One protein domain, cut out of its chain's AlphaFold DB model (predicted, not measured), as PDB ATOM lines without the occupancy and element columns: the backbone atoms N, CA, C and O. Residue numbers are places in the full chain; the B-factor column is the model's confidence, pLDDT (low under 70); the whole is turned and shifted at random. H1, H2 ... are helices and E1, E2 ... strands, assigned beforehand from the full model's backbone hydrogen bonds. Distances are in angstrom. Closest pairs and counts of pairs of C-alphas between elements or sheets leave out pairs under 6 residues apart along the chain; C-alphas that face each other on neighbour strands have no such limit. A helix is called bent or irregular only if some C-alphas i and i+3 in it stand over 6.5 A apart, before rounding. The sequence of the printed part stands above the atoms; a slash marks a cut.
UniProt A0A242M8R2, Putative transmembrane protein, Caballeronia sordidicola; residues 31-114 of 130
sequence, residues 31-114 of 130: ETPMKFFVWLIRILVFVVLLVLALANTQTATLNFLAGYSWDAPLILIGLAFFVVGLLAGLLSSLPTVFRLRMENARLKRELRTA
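AT A GLANCE: This is residues 31 to 114 of the 130 residues of the protein "Putative transmembrane protein" of Caballeronia sordidicola (UniProt A0A242M8R2). Two helical stretches, H1 and H2a, run side by side in opposite ways, and a small two-strand hairpin, E1 and E2, sits at the end where the chain passes from one to the other, turned across them as a small head. Away from that head the second helix, H2, goes on past the beginning of H1 with a bend, and its residues 93 to 114 stick out as a free arm that adds much of the length. The printed part has 84 residues, with two named helices and two named strands in the order H1, E1, E2, H2; the sheet has the order E1 - E2 and is antiparallel, and the class is mostly helix. The whole is extended, with a radius of gyration of the C-alphas of 21.0 A, and the C-alphas span 70 by 24 by 21 A along their three main axes.

IN THESE COORDINATES: Start at Glu 31 and go on to C-alpha 33 at (44.823, 21.912, 55.521), where H1 begins; it takes in residues 33 to 55 and runs 32.3 A from first to last C-alpha, with x falling to 13.867 at C-alpha 55. Next look at residues 60 to 63, which are E1, 9.2 A long, and at residues 69 to 72, which are E2, 9.5 A long. At C-alpha 74, at (16.797, 36.211, 43.991), you reach the start of H2, residues 74 to 114, which by its hydrogen bonds was assigned as one helix. It is bent: C-alphas 92 and 95 are 6.7 A apart. Read it as two arms, H2a from residue 74 to 92, 26.7 A long, and H2b from residue 95 to 114, 28.8 A long, with residues 93 and 94 in neither. H2b ends at C-alpha 114, at (71.728, 15.395, 30.520).

HOW THE PARTS SIT: Begin with H1 and H2a, which touch, with 8 pairs of C-alphas within 8 A. Their closest C-alphas are those of Ala 53 and Leu 74, 5.5 A apart, and their centres are 11.7 A apart. Their lines stand at a shallow tilt of 13 degrees, and they run opposite ways. Between them along the chain, find the hairpin of E1 and E2, antiparallel neighbours with 149 degrees between their directions. The C-alphas of Thr 61 and Asp 71 face each other at 4.3 A. In the backbone, look at N 62 and O 70, 2.8 A apart, and at N 70 and O 62, 3.0 A apart, both within hydrogen-bond range. The closest C-alphas of E1 and H2a are those of Ala 60 and Leu 74, 6.5 A apart. E2 is apart from H1. From H2a, go on to H2b; the lines of the two arms stand at a shallow tilt of 25 degrees. H2b touches no helix, and it is apart from H1, E1 and E2. In H1, H2a and H2b, every O i to N i+4 pair is within hydrogen-bond range.

THE WHOLE: The two C-alphas farthest apart are those of Gly 67, between the two strands, and Ala 114, at 71.8 A, and the outline is a rod. Residues 93 to 114, which belong to H2, stand free; the body without them has 62 residues and spans 45 by 24 by 17 A. The printed part runs from residue 31 to 114 with no cut, and its three links, H1 to E1, E1 to E2 and E2 to H2, are tight. The mean pLDDT of the printed part is 70.4, and the model's confidence is low, under 70, at residues 31 to 35, residues 49 to 75 and residue 77.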
ATOM      1  N   GLU A  31      47.013  19.091  49.372       57.06
ATOM      2  CA  GLU A  31      45.991  19.677  50.218       57.06
ATOM      3  C   GLU A  31      46.717  20.090  51.490       57.06
ATOM      4  O   GLU A  31      46.908  19.312  52.422       57.06
ATOM      5  N   THR A  32      47.247  21.314  51.504       60.75
ATOM      6  CA  THR A  32      47.552  21.939  52.783       60.75
ATOM      7  C   THR A  32      46.211  22.125  53.490       60.75
ATOM      8  O   THR A  32      45.252  22.537  52.836       60.75
ATOM      9  N   PRO A  33      46.097  21.839  54.797       60.72
ATOM     10  CA  PRO A  33      44.823  21.912  55.521       60.72
ATOM     11  C   PRO A  33      44.109  23.258  55.308       60.72
ATOM     12  O   PRO A  33      42.894  23.302  55.160       60.72
ATOM     13  N   MET A  34      44.871  24.341  55.129       64.50
ATOM     14  CA  MET A  34      44.384  25.669  54.734       64.50
ATOM     15  C   MET A  34      43.572  25.695  53.421       64.50
ATOM     16  O   MET A  34      42.579  26.408  53.334       64.50
ATOM     17  N   LYS A  35      43.964  24.931  52.392       65.75
ATOM     18  CA  LYS A  35      43.268  24.860  51.092       65.75
ATOM     19  C   LYS A  35      41.947  24.110  51.205       65.75
ATOM     20  O   LYS A  35      40.963  24.541  50.610       65.75
ATOM     21  N   PHE A  36      41.911  23.066  52.031       71.38
ATOM     22  CA  PHE A  36      40.674  22.372  52.371       71.38
ATOM     23  C   PHE A  36      39.720  23.290  53.141       71.38
ATOM     24  O   PHE A  36      38.553  23.381  52.782       71.38
ATOM     25  N   PHE A  37      40.219  24.047  54.127       75.50
ATOM     26  CA  PHE A  37      39.420  25.053  54.839       75.50
ATOM     27  C   PHE A  37      38.860  26.128  53.898       75.50
ATOM     28  O   PHE A  37      37.677  26.445  53.972       75.50
ATOM     29  N   VAL A  38      39.664  26.655  52.970       71.50
ATOM     30  CA  VAL A  38      39.198  27.631  51.969       71.50
ATOM     31  C   VAL A  38      38.157  27.019  51.026       71.50
ATOM     32  O   VAL A  38      37.152  27.659  50.723       71.50
ATOM     33  N   TRP A  39      38.353  25.778  50.582       74.25
ATOM     34  CA  TRP A  39      37.381  25.061  49.757       74.25
ATOM     35  C   TRP A  39      36.071  24.796  50.511       74.25
ATOM     36  O   TRP A  39      34.993  25.019  49.960       74.25
ATOM     37  N   LEU A  40      36.159  24.414  51.787       77.38
ATOM     38  CA  LEU A  40      35.018  24.177  52.666       77.38
ATOM     39  C   LEU A  40      34.223  25.462  52.908       77.38
ATOM     40  O   LEU A  40      33.006  25.454  52.759       77.38
ATOM     41  N   ILE A  41      34.900  26.581  53.195       77.56
ATOM     42  CA  ILE A  41      34.264  27.902  53.310       77.56
ATOM     43  C   ILE A  41      33.574  28.272  51.994       77.56
ATOM     44  O   ILE A  41      32.443  28.749  52.005       77.56
ATOM     45  N   ARG A  42      34.210  28.009  50.847       72.00
ATOM     46  CA  ARG A  42      33.625  28.298  49.532       72.00
ATOM     47  C   ARG A  42      32.349  27.491  49.277       72.00
ATOM     48  O   ARG A  42      31.384  28.045  48.759       72.00
ATOM     49  N   ILE A  43      32.326  26.211  49.661       76.25
ATOM     50  CA  ILE A  43      31.119  25.377  49.592       76.25
ATOM     51  C   ILE A  43      30.057  25.872  50.568       76.25
ATOM     52  O   ILE A  43      28.903  25.999  50.178       76.25
ATOM     53  N   LEU A  44      30.434  26.190  51.807       78.94
ATOM     54  CA  LEU A  44      29.501  26.670  52.821       78.94
ATOM     55  C   LEU A  44      28.788  27.947  52.354       78.94
ATOM     56  O   LEU A  44      27.564  28.019  52.396       78.94
ATOM     57  N   VAL A  45      29.544  28.917  51.833       75.06
ATOM     58  CA  VAL A  45      28.998  30.161  51.268       75.06
ATOM     59  C   VAL A  45      28.056  29.860  50.100       75.06
ATOM     60  O   VAL A  45      26.956  30.403  50.055       75.06
ATOM     61  N   PHE A  46      28.434  28.959  49.188       74.06
ATOM     62  CA  PHE A  46      27.571  28.560  48.075       74.06
ATOM     63  C   PHE A  46      26.259  27.921  48.548       74.06
ATOM     64  O   PHE A  46      25.195  28.287  48.060       74.06
ATOM     65  N   VAL A  47      26.322  26.998  49.513       75.38
ATOM     66  CA  VAL A  47      25.143  26.310  50.054       75.38
ATOM     67  C   VAL A  47      24.215  27.296  50.757       75.38
ATOM     68  O   VAL A  47      23.016  27.260  50.508       75.38
ATOM     69  N   VAL A  48      24.747  28.213  51.571       71.75
ATOM     70  CA  VAL A  48      23.941  29.257  52.225       71.75
ATOM     71  C   VAL A  48      23.216  30.108  51.185       71.75
ATOM     72  O   VAL A  48      22.016  30.330  51.311       71.75
ATOM     73  N   LEU A  49      23.909  30.533  50.129       67.94
ATOM     74  CA  LEU A  49      23.317  31.336  49.058       67.94
ATOM     75  C   LEU A  49      22.289  30.559  48.229       67.94
ATOM     76  O   LEU A  49      21.258  31.114  47.859       67.94
ATOM     77  N   LEU A  50      22.538  29.277  47.960       68.94
ATOM     78  CA  LEU A  50      21.609  28.401  47.251       68.94
ATOM     79  C   LEU A  50      20.333  28.174  48.065       68.94
ATOM     80  O   LEU A  50      19.235  28.284  47.529       68.94
ATOM     81  N   VAL A  51      20.472  27.894  49.362       67.94
ATOM     82  CA  VAL A  51      19.335  27.760  50.278       67.94
ATOM     83  C   VAL A  51      18.585  29.083  50.375       67.94
ATOM     84  O   VAL A  51      17.363  29.068  50.335       67.94
ATOM     85  N   LEU A  52      19.280  30.223  50.414       65.62
ATOM     86  CA  LEU A  52      18.646  31.540  50.387       65.62
ATOM     87  C   LEU A  52      17.822  31.738  49.103       65.62
ATOM     88  O   LEU A  52      16.675  32.167  49.192       65.62
ATOM     89  N   ALA A  53      18.369  31.363  47.941       65.69
ATOM     90  CA  ALA A  53      17.696  31.426  46.641       65.69
ATOM     91  C   ALA A  53      16.472  30.501  46.546       65.69
ATOM     92  O   ALA A  53      15.438  30.909  46.024       65.69
ATOM     93  N   LEU A  54      16.573  29.273  47.065       63.62
ATOM     94  CA  LEU A  54      15.475  28.302  47.073       63.62
ATOM     95  C   LEU A  54      14.395  28.644  48.107       63.62
ATOM     96  O   LEU A  54      13.212  28.466  47.835       63.62
ATOM     97  N   ALA A  55      14.789  29.134  49.283       60.25
ATOM     98  CA  ALA A  55      13.867  29.518  50.348       60.25
ATOM     99  C   ALA A  55      13.139  30.834  50.042       60.25
ATOM    100  O   ALA A  55      12.044  31.054  50.549       60.25
ATOM    101  N   ASN A  56      13.722  31.695  49.203       60.16
ATOM    102  CA  ASN A  56      13.148  32.986  48.834       60.16
ATOM    103  C   ASN A  56      13.011  33.085  47.307       60.16
ATOM    104  O   ASN A  56      13.579  33.954  46.658       60.16
ATOM    105  N   THR A  57      12.215  32.192  46.720       61.88
ATOM    106  CA  THR A  57      11.784  32.254  45.307       61.88
ATOM    107  C   THR A  57      10.846  33.431  45.002       61.88
ATOM    108  O   THR A  57      10.483  33.660  43.850       61.88
ATOM    109  N   GLN A  58      10.468  34.188  46.032       59.53
ATOM    110  CA  GLN A  58       9.706  35.429  45.952       59.53
ATOM    111  C   GLN A  58      10.652  36.606  45.649       59.53
ATOM    112  O   GLN A  58      11.841  36.558  45.965       59.53
ATOM    113  N   THR A  59      10.148  37.672  45.025       60.50
ATOM    114  CA  THR A  59      10.908  38.919  44.825       60.50
ATOM    115  C   THR A  59      11.375  39.452  46.178       60.50
ATOM    116  O   THR A  59      10.533  39.723  47.032       60.50
ATOM    117  N   ALA A  60      12.689  39.585  46.398       61.03
ATOM    118  CA  ALA A  60      13.191  40.159  47.642       61.03
ATOM    119  C   ALA A  60      13.498  41.637  47.475       61.03
ATOM    120  O   ALA A  60      14.211  42.060  46.562       61.03
ATOM    121  N   THR A  61      12.988  42.391  48.435       62.72
ATOM    122  CA  THR A  61      13.193  43.820  48.559       62.72
ATOM    123  C   THR A  61      14.546  44.073  49.221       62.72
ATOM    124  O   THR A  61      14.725  43.867  50.423       62.72
ATOM    125  N   LEU A  62      15.532  44.500  48.433       61.59
ATOM    126  CA  LEU A  62      16.820  44.970  48.936       61.59
ATOM    127  C   LEU A  62      16.617  46.365  49.529       61.59
ATOM    128  O   LEU A  62      16.445  47.336  48.796       61.59
ATOM    129  N   ASN A  63      16.624  46.460  50.856       60.25
ATOM    130  CA  ASN A  63      16.528  47.735  51.562       60.25
ATOM    131  C   ASN A  63      17.928  48.339  51.702       60.25
ATOM    132  O   ASN A  63      18.751  47.853  52.481       60.25
ATOM    133  N   PHE A  64      18.216  49.381  50.926       64.06
ATOM    134  CA  PHE A  64      19.487  50.095  50.993       64.06
ATOM    135  C   PHE A  64      19.501  51.149  52.113       64.06
ATOM    136  O   PHE A  64      18.458  51.641  52.544       64.06
ATOM    137  N   LEU A  65      20.723  51.543  52.504       56.62
ATOM    138  CA  LEU A  65      21.106  52.591  53.474       56.62
ATOM    139  C   LEU A  65      20.168  53.823  53.539       56.62
ATOM    140  O   LEU A  65      19.932  54.407  54.590       56.62
ATOM    141  N   ALA A  66      19.649  54.232  52.382       65.75
ATOM    142  CA  ALA A  66      18.973  55.509  52.161       65.75
ATOM    143  C   ALA A  66      17.439  55.407  52.018       65.75
ATOM    144  O   ALA A  66      16.823  56.292  51.434       65.75
ATOM    145  N   GLY A  67      16.817  54.319  52.491       66.69
ATOM    146  CA  GLY A  67      15.365  54.112  52.360       66.69
ATOM    147  C   GLY A  67      14.911  53.753  50.939       66.69
ATOM    148  O   GLY A  67      13.717  53.724  50.659       66.69
ATOM    149  N   TYR A  68      15.860  53.473  50.043       60.03
ATOM    150  CA  TYR A  68      15.587  52.983  48.700       60.03
ATOM    151  C   TYR A  68      15.451  51.461  48.749       60.03
ATOM    152  O   TYR A  68      16.408  50.750  49.064       60.03
ATOM    153  N   SER A  69      14.250  50.974  48.472       64.19
ATOM    154  CA  SER A  69      13.935  49.558  48.340       64.19
ATOM    155  C   SER A  69      13.952  49.177  46.865       64.19
ATOM    156  O   SER A  69      13.225  49.757  46.059       64.19
ATOM    157  N   TRP A  70      14.788  48.207  46.495       64.81
ATOM    158  CA  TRP A  70      14.795  47.668  45.137       64.81
ATOM    159  C   TRP A  70      14.402  46.197  45.144       64.81
ATOM    160  O   TRP A  70      15.070  45.371  45.765       64.81
ATOM    161  N   ASP A  71      13.313  45.874  44.451       65.94
ATOM    162  CA  ASP A  71      12.853  44.501  44.291       65.94
ATOM    163  C   ASP A  71      13.638  43.819  43.171       65.94
ATOM    164  O   ASP A  71      13.481  44.128  41.988       65.94
ATOM    165  N   ALA A  72      14.498  42.877  43.555       64.81
ATOM    166  CA  ALA A  72      15.280  42.080  42.624       64.81
ATOM    167  C   ALA A  72      14.930  40.588  42.781       64.81
ATOM    168  O   ALA A  72      14.858  40.080  43.905       64.81
ATOM    169  N   PRO A  73      14.735  39.842  41.677       67.88
ATOM    170  CA  PRO A  73      14.556  38.395  41.745       67.88
ATOM    171  C   PRO A  73      15.811  37.729  42.319       67.88
ATOM    172  O   PRO A  73      16.917  37.956  41.822       67.88
ATOM    173  N   LEU A  74      15.658  36.853  43.317       65.50
ATOM    174  CA  LEU A  74      16.797  36.211  43.991       65.50
ATOM    175  C   LEU A  74      17.712  35.399  43.071       65.50
ATOM    176  O   LEU A  74      18.900  35.245  43.352       65.50
ATOM    177  N   ILE A  75      17.182  34.916  41.949       69.25
ATOM    178  CA  ILE A  75      17.959  34.255  40.896       69.25
ATOM    179  C   ILE A  75      19.110  35.134  40.394       69.25
ATOM    180  O   ILE A  75      20.193  34.618  40.129       69.25
ATOM    181  N   LEU A  76      18.915  36.454  40.305       70.69
ATOM    182  CA  LEU A  76      19.938  37.381  39.820       70.69
ATOM    183  C   LEU A  76      21.085  37.523  40.829       70.69
ATOM    184  O   LEU A  76      22.255  37.565  40.452       70.69
ATOM    185  N   ILE A  77      20.742  37.512  42.118       69.38
ATOM    186  CA  ILE A  77      21.701  37.504  43.225       69.38
ATOM    187  C   ILE A  77      22.489  36.188  43.200       69.38
ATOM    188  O   ILE A  77      23.720  36.208  43.192       69.38
ATOM    189  N   GLY A  78      21.803  35.045  43.089       71.88
ATOM    190  CA  GLY A  78      22.440  33.731  42.954       71.88
ATOM    191  C   GLY A  78      23.392  33.644  41.754       71.88
ATOM    192  O   GLY A  78      24.508  33.140  41.887       71.88
ATOM    193  N   LEU A  79      23.001  34.201  40.603       74.62
ATOM    194  CA  LEU A  79      23.836  34.254  39.402       74.62
ATOM    195  C   LEU A  79      25.088  35.121  39.608       74.62
ATOM    196  O   LEU A  79      26.186  34.703  39.239       74.62
ATOM    197  N   ALA A  80      24.952  36.293  40.232       72.94
ATOM    198  CA  ALA A  80      26.087  37.159  40.545       72.94
ATOM    199  C   ALA A  80      27.104  36.443  41.446       72.94
ATOM    200  O   ALA A  80      28.304  36.448  41.166       72.94
ATOM    201  N   PHE A  81      26.631  35.745  42.479       71.88
ATOM    202  CA  PHE A  81      27.498  34.949  43.344       71.88
ATOM    203  C   PHE A  81      28.149  33.770  42.626       71.88
ATOM    204  O   PHE A  81      29.316  33.478  42.884       71.88
ATOM    205  N   PHE A  82      27.443  33.112  41.705       76.69
ATOM    206  CA  PHE A  82      28.025  32.054  40.884       76.69
ATOM    207  C   PHE A  82      29.182  32.581  40.026       76.69
ATOM    208  O   PHE A  82      30.255  31.979  40.009       76.69
ATOM    209  N   VAL A  83      29.008  33.736  39.377       80.69
ATOM    210  CA  VAL A  83      30.065  34.384  38.585       80.69
ATOM    211  C   VAL A  83      31.258  34.757  39.467       80.69
ATOM    212  O   VAL A  83      32.398  34.447  39.122       80.69
ATOM    213  N   VAL A  84      31.018  35.357  40.636       75.88
ATOM    214  CA  VAL A  84      32.083  35.707  41.591       75.88
ATOM    215  C   VAL A  84      32.814  34.457  42.088       75.88
ATOM    216  O   VAL A  84      34.045  34.431  42.116       75.88
ATOM    217  N   GLY A  85      32.083  33.392  42.423       72.62
ATOM    218  CA  GLY A  85      32.648  32.111  42.845       72.62
ATOM    219  C   GLY A  85      33.478  31.438  41.751       72.62
ATOM    220  O   GLY A  85      34.557  30.912  42.037       72.62
ATOM    221  N   LEU A  86      33.022  31.505  40.496       80.06
ATOM    222  CA  LEU A  86      33.744  30.997  39.329       80.06
ATOM    223  C   LEU A  86      35.046  31.771  39.104       80.06
ATOM    224  O   LEU A  86      36.099  31.155  38.955       80.06
ATOM    225  N   LEU A  87      34.996  33.106  39.142       79.88
ATOM    226  CA  LEU A  87      36.177  33.959  38.997       79.88
ATOM    227  C   LEU A  87      37.184  33.714  40.121       79.88
ATOM    228  O   LEU A  87      38.357  33.470  39.849       79.88
ATOM    229  N   ALA A  88      36.736  33.700  41.378       70.62
ATOM    230  CA  ALA A  88      37.595  33.410  42.521       70.62
ATOM    231  C   ALA A  88      38.218  32.006  42.428       70.62
ATOM    232  O   ALA A  88      39.401  31.823  42.721       70.62
ATOM    233  N   GLY A  89      37.451  31.009  41.975       72.44
ATOM    234  CA  GLY A  89      37.956  29.661  41.725       72.44
ATOM    235  C   GLY A  89      39.013  29.612  40.622       72.44
ATOM    236  O   GLY A  89      40.045  28.961  40.796       72.44
ATOM    237  N   LEU A  90      38.801  30.348  39.531       76.94
ATOM    238  CA  LEU A  90      39.746  30.429  38.424       76.94
ATOM    239  C   LEU A  90      41.041  31.122  38.861       76.94
ATOM    240  O   LEU A  90      42.123  30.560  38.686       76.94
ATOM    241  N   LEU A  91      40.936  32.274  39.529       76.75
ATOM    242  CA  LEU A  91      42.083  32.998  40.083       76.75
ATOM    243  C   LEU A  91      42.873  32.144  41.083       76.75
ATOM    244  O   LEU A  91      44.101  32.182  41.086       76.75
ATOM    245  N   SER A  92      42.194  31.322  41.885       73.62
ATOM    246  CA  SER A  92      42.840  30.405  42.829       73.62
ATOM    247  C   SER A  92      43.660  29.304  42.137       73.62
ATOM    248  O   SER A  92      44.686  28.867  42.665       73.62
ATOM    249  N   SER A  93      43.261  28.873  40.936       73.50
ATOM    250  CA  SER A  93      43.979  27.846  40.164       73.50
ATOM    251  C   SER A  93      45.233  28.365  39.444       73.50
ATOM    252  O   SER A  93      46.198  27.613  39.276       73.50
ATOM    253  N   LEU A  94      45.266  29.657  39.088       75.75
ATOM    254  CA  LEU A  94      46.386  30.305  38.396       75.75
ATOM    255  C   LEU A  94      47.759  30.048  39.050       75.75
ATOM    256  O   LEU A  94      48.651  29.561  38.349       75.75
ATOM    257  N   PRO A  95      47.983  30.302  40.356       71.94
ATOM    258  CA  PRO A  95      49.310  30.151  40.962       71.94
ATOM    259  C   PRO A  95      49.862  28.721  40.878       71.94
ATOM    260  O   PRO A  95      51.070  28.531  40.724       71.94
ATOM    261  N   THR A  96      48.990  27.709  40.913       70.81
ATOM    262  CA  THR A  96      49.388  26.300  40.761       70.81
ATOM    263  C   THR A  96      49.898  26.030  39.346       70.81
ATOM    264  O   THR A  96      50.963  25.441  39.168       70.81
ATOM    265  N   VAL A  97      49.186  26.531  38.333       73.06
ATOM    266  CA  VAL A  97      49.576  26.377  36.923       73.06
ATOM    267  C   VAL A  97      50.878  27.125  36.624       73.06
ATOM    268  O   VAL A  97      51.739  26.604  35.913       73.06
ATOM    269  N   PHE A  98      51.077  28.313  37.202       73.25
ATOM    270  CA  PHE A  98      52.320  29.074  37.045       73.25
ATOM    271  C   PHE A  98      53.538  28.349  37.635       73.25
ATOM    272  O   PHE A  98      54.566  28.253  36.961       73.25
ATOM    273  N   ARG A  99      53.426  27.771  38.839       74.31
ATOM    274  CA  ARG A  99      54.508  26.953  39.423       74.31
ATOM    275  C   ARG A  99      54.828  25.729  38.574       74.31
ATOM    276  O   ARG A  99      55.994  25.499  38.260       74.31
ATOM    277  N   LEU A 100      53.802  25.001  38.131       74.31
ATOM    278  CA  LEU A 100      53.968  23.830  37.266       74.31
ATOM    279  C   LEU A 100      54.678  24.180  35.954       74.31
ATOM    280  O   LEU A 100      55.486  23.394  35.457       74.31
ATOM    281  N   ARG A 101      54.415  25.366  35.393       75.25
ATOM    282  CA  ARG A 101      55.103  25.857  34.190       75.25
ATOM    283  C   ARG A 101      56.583  26.143  34.430       75.25
ATOM    284  O   ARG A 101      57.400  25.784  33.583       75.25
ATOM    285  N   MET A 102      56.937  26.741  35.567       75.19
ATOM    286  CA  MET A 102      58.339  26.986  35.927       75.19
ATOM    287  C   MET A 102      59.102  25.683  36.187       75.19
ATOM    288  O   MET A 102      60.207  25.509  35.673       75.19
ATOM    289  N   GLU A 103      58.497  24.744  36.915       77.81
ATOM    290  CA  GLU A 103      59.088  23.427  37.174       77.81
ATOM    291  C   GLU A 103      59.291  22.650  35.861       77.81
ATOM    292  O   GLU A 103      60.382  22.141  35.614       77.81
ATOM    293  N   ASN A 104      58.313  22.670  34.945       74.38
ATOM    294  CA  ASN A 104      58.461  22.085  33.605       74.38
ATOM    295  C   ASN A 104      59.588  22.728  32.785       74.38
ATOM    296  O   ASN A 104      60.301  22.031  32.063       74.38
ATOM    297  N   ALA A 105      59.754  24.051  32.862       76.38
ATOM    298  CA  ALA A 105      60.825  24.745  32.150       76.38
ATOM    299  C   ALA A 105      62.211  24.354  32.688       76.38
ATOM    300  O   ALA A 105      63.144  24.174  31.903       76.38
ATOM    301  N   ARG A 106      62.337  24.168  34.006       76.62
ATOM    302  CA  ARG A 106      63.569  23.695  34.645       76.62
ATOM    303  C   ARG A 106      63.864  22.231  34.304       76.62
ATOM    304  O   ARG A 106      64.960  21.944  33.832       76.62
ATOM    305  N   LEU A 107      62.875  21.344  34.425       76.06
ATOM    306  CA  LEU A 107      62.984  19.925  34.053       76.06
ATOM    307  C   LEU A 107      63.397  19.747  32.582       76.06
ATOM    308  O   LEU A 107      64.242  18.915  32.264       76.06
ATOM    309  N   LYS A 108      62.861  20.571  31.670       76.38
ATOM    310  CA  LYS A 108      63.265  20.567  30.251       76.38
ATOM    311  C   LYS A 108      64.719  20.992  30.032       76.38
ATOM    312  O   LYS A 108      65.345  20.494  29.098       76.38
ATOM    313  N   ARG A 109      65.250  21.909  30.848       76.69
ATOM    314  CA  ARG A 109      66.666  22.312  30.790       76.69
ATOM    315  C   ARG A 109      67.568  21.199  31.309       76.69
ATOM    316  O   ARG A 109      68.518  20.854  30.622       76.69
ATOM    317  N   GLU A 110      67.216  20.582  32.434       76.88
ATOM    318  CA  GLU A 110      67.962  19.449  33.000       76.88
ATOM    319  C   GLU A 110      67.978  18.242  32.039       76.88
ATOM    320  O   GLU A 110      69.036  17.660  31.813       76.88
ATOM    321  N   LEU A 111      66.857  17.935  31.367       76.31
ATOM    322  CA  LEU A 111      66.811  16.913  30.307       76.31
ATOM    323  C   LEU A 111      67.680  17.257  29.086       76.31
ATOM    324  O   LEU A 111      68.249  16.353  28.479       76.31
ATOM    325  N   ARG A 112      67.779  18.537  28.701       74.38
ATOM    326  CA  ARG A 112      68.679  18.970  27.618       74.38
ATOM    327  C   ARG A 112      70.141  18.820  28.024       74.38
ATOM    328  O   ARG A 112      70.900  18.231  27.271       74.38
ATOM    329  N   THR A 113      70.513  19.274  29.219       75.44
ATOM    330  CA  THR A 113      71.886  19.159  29.728       75.44
ATOM    331  C   THR A 113      72.310  17.701  29.889       75.44
ATOM    332  O   THR A 113      73.406  17.354  29.474       75.44
ATOM    333  N   ALA A 114      71.441  16.826  30.405       71.94
ATOM    334  CA  ALA A 114      71.728  15.395  30.520       71.94
ATOM    335  C   ALA A 114      71.878  14.692  29.157       71.94
ATOM    336  O   ALA A 114      72.575  13.687  29.062       71.94
TER     337      ALA A 114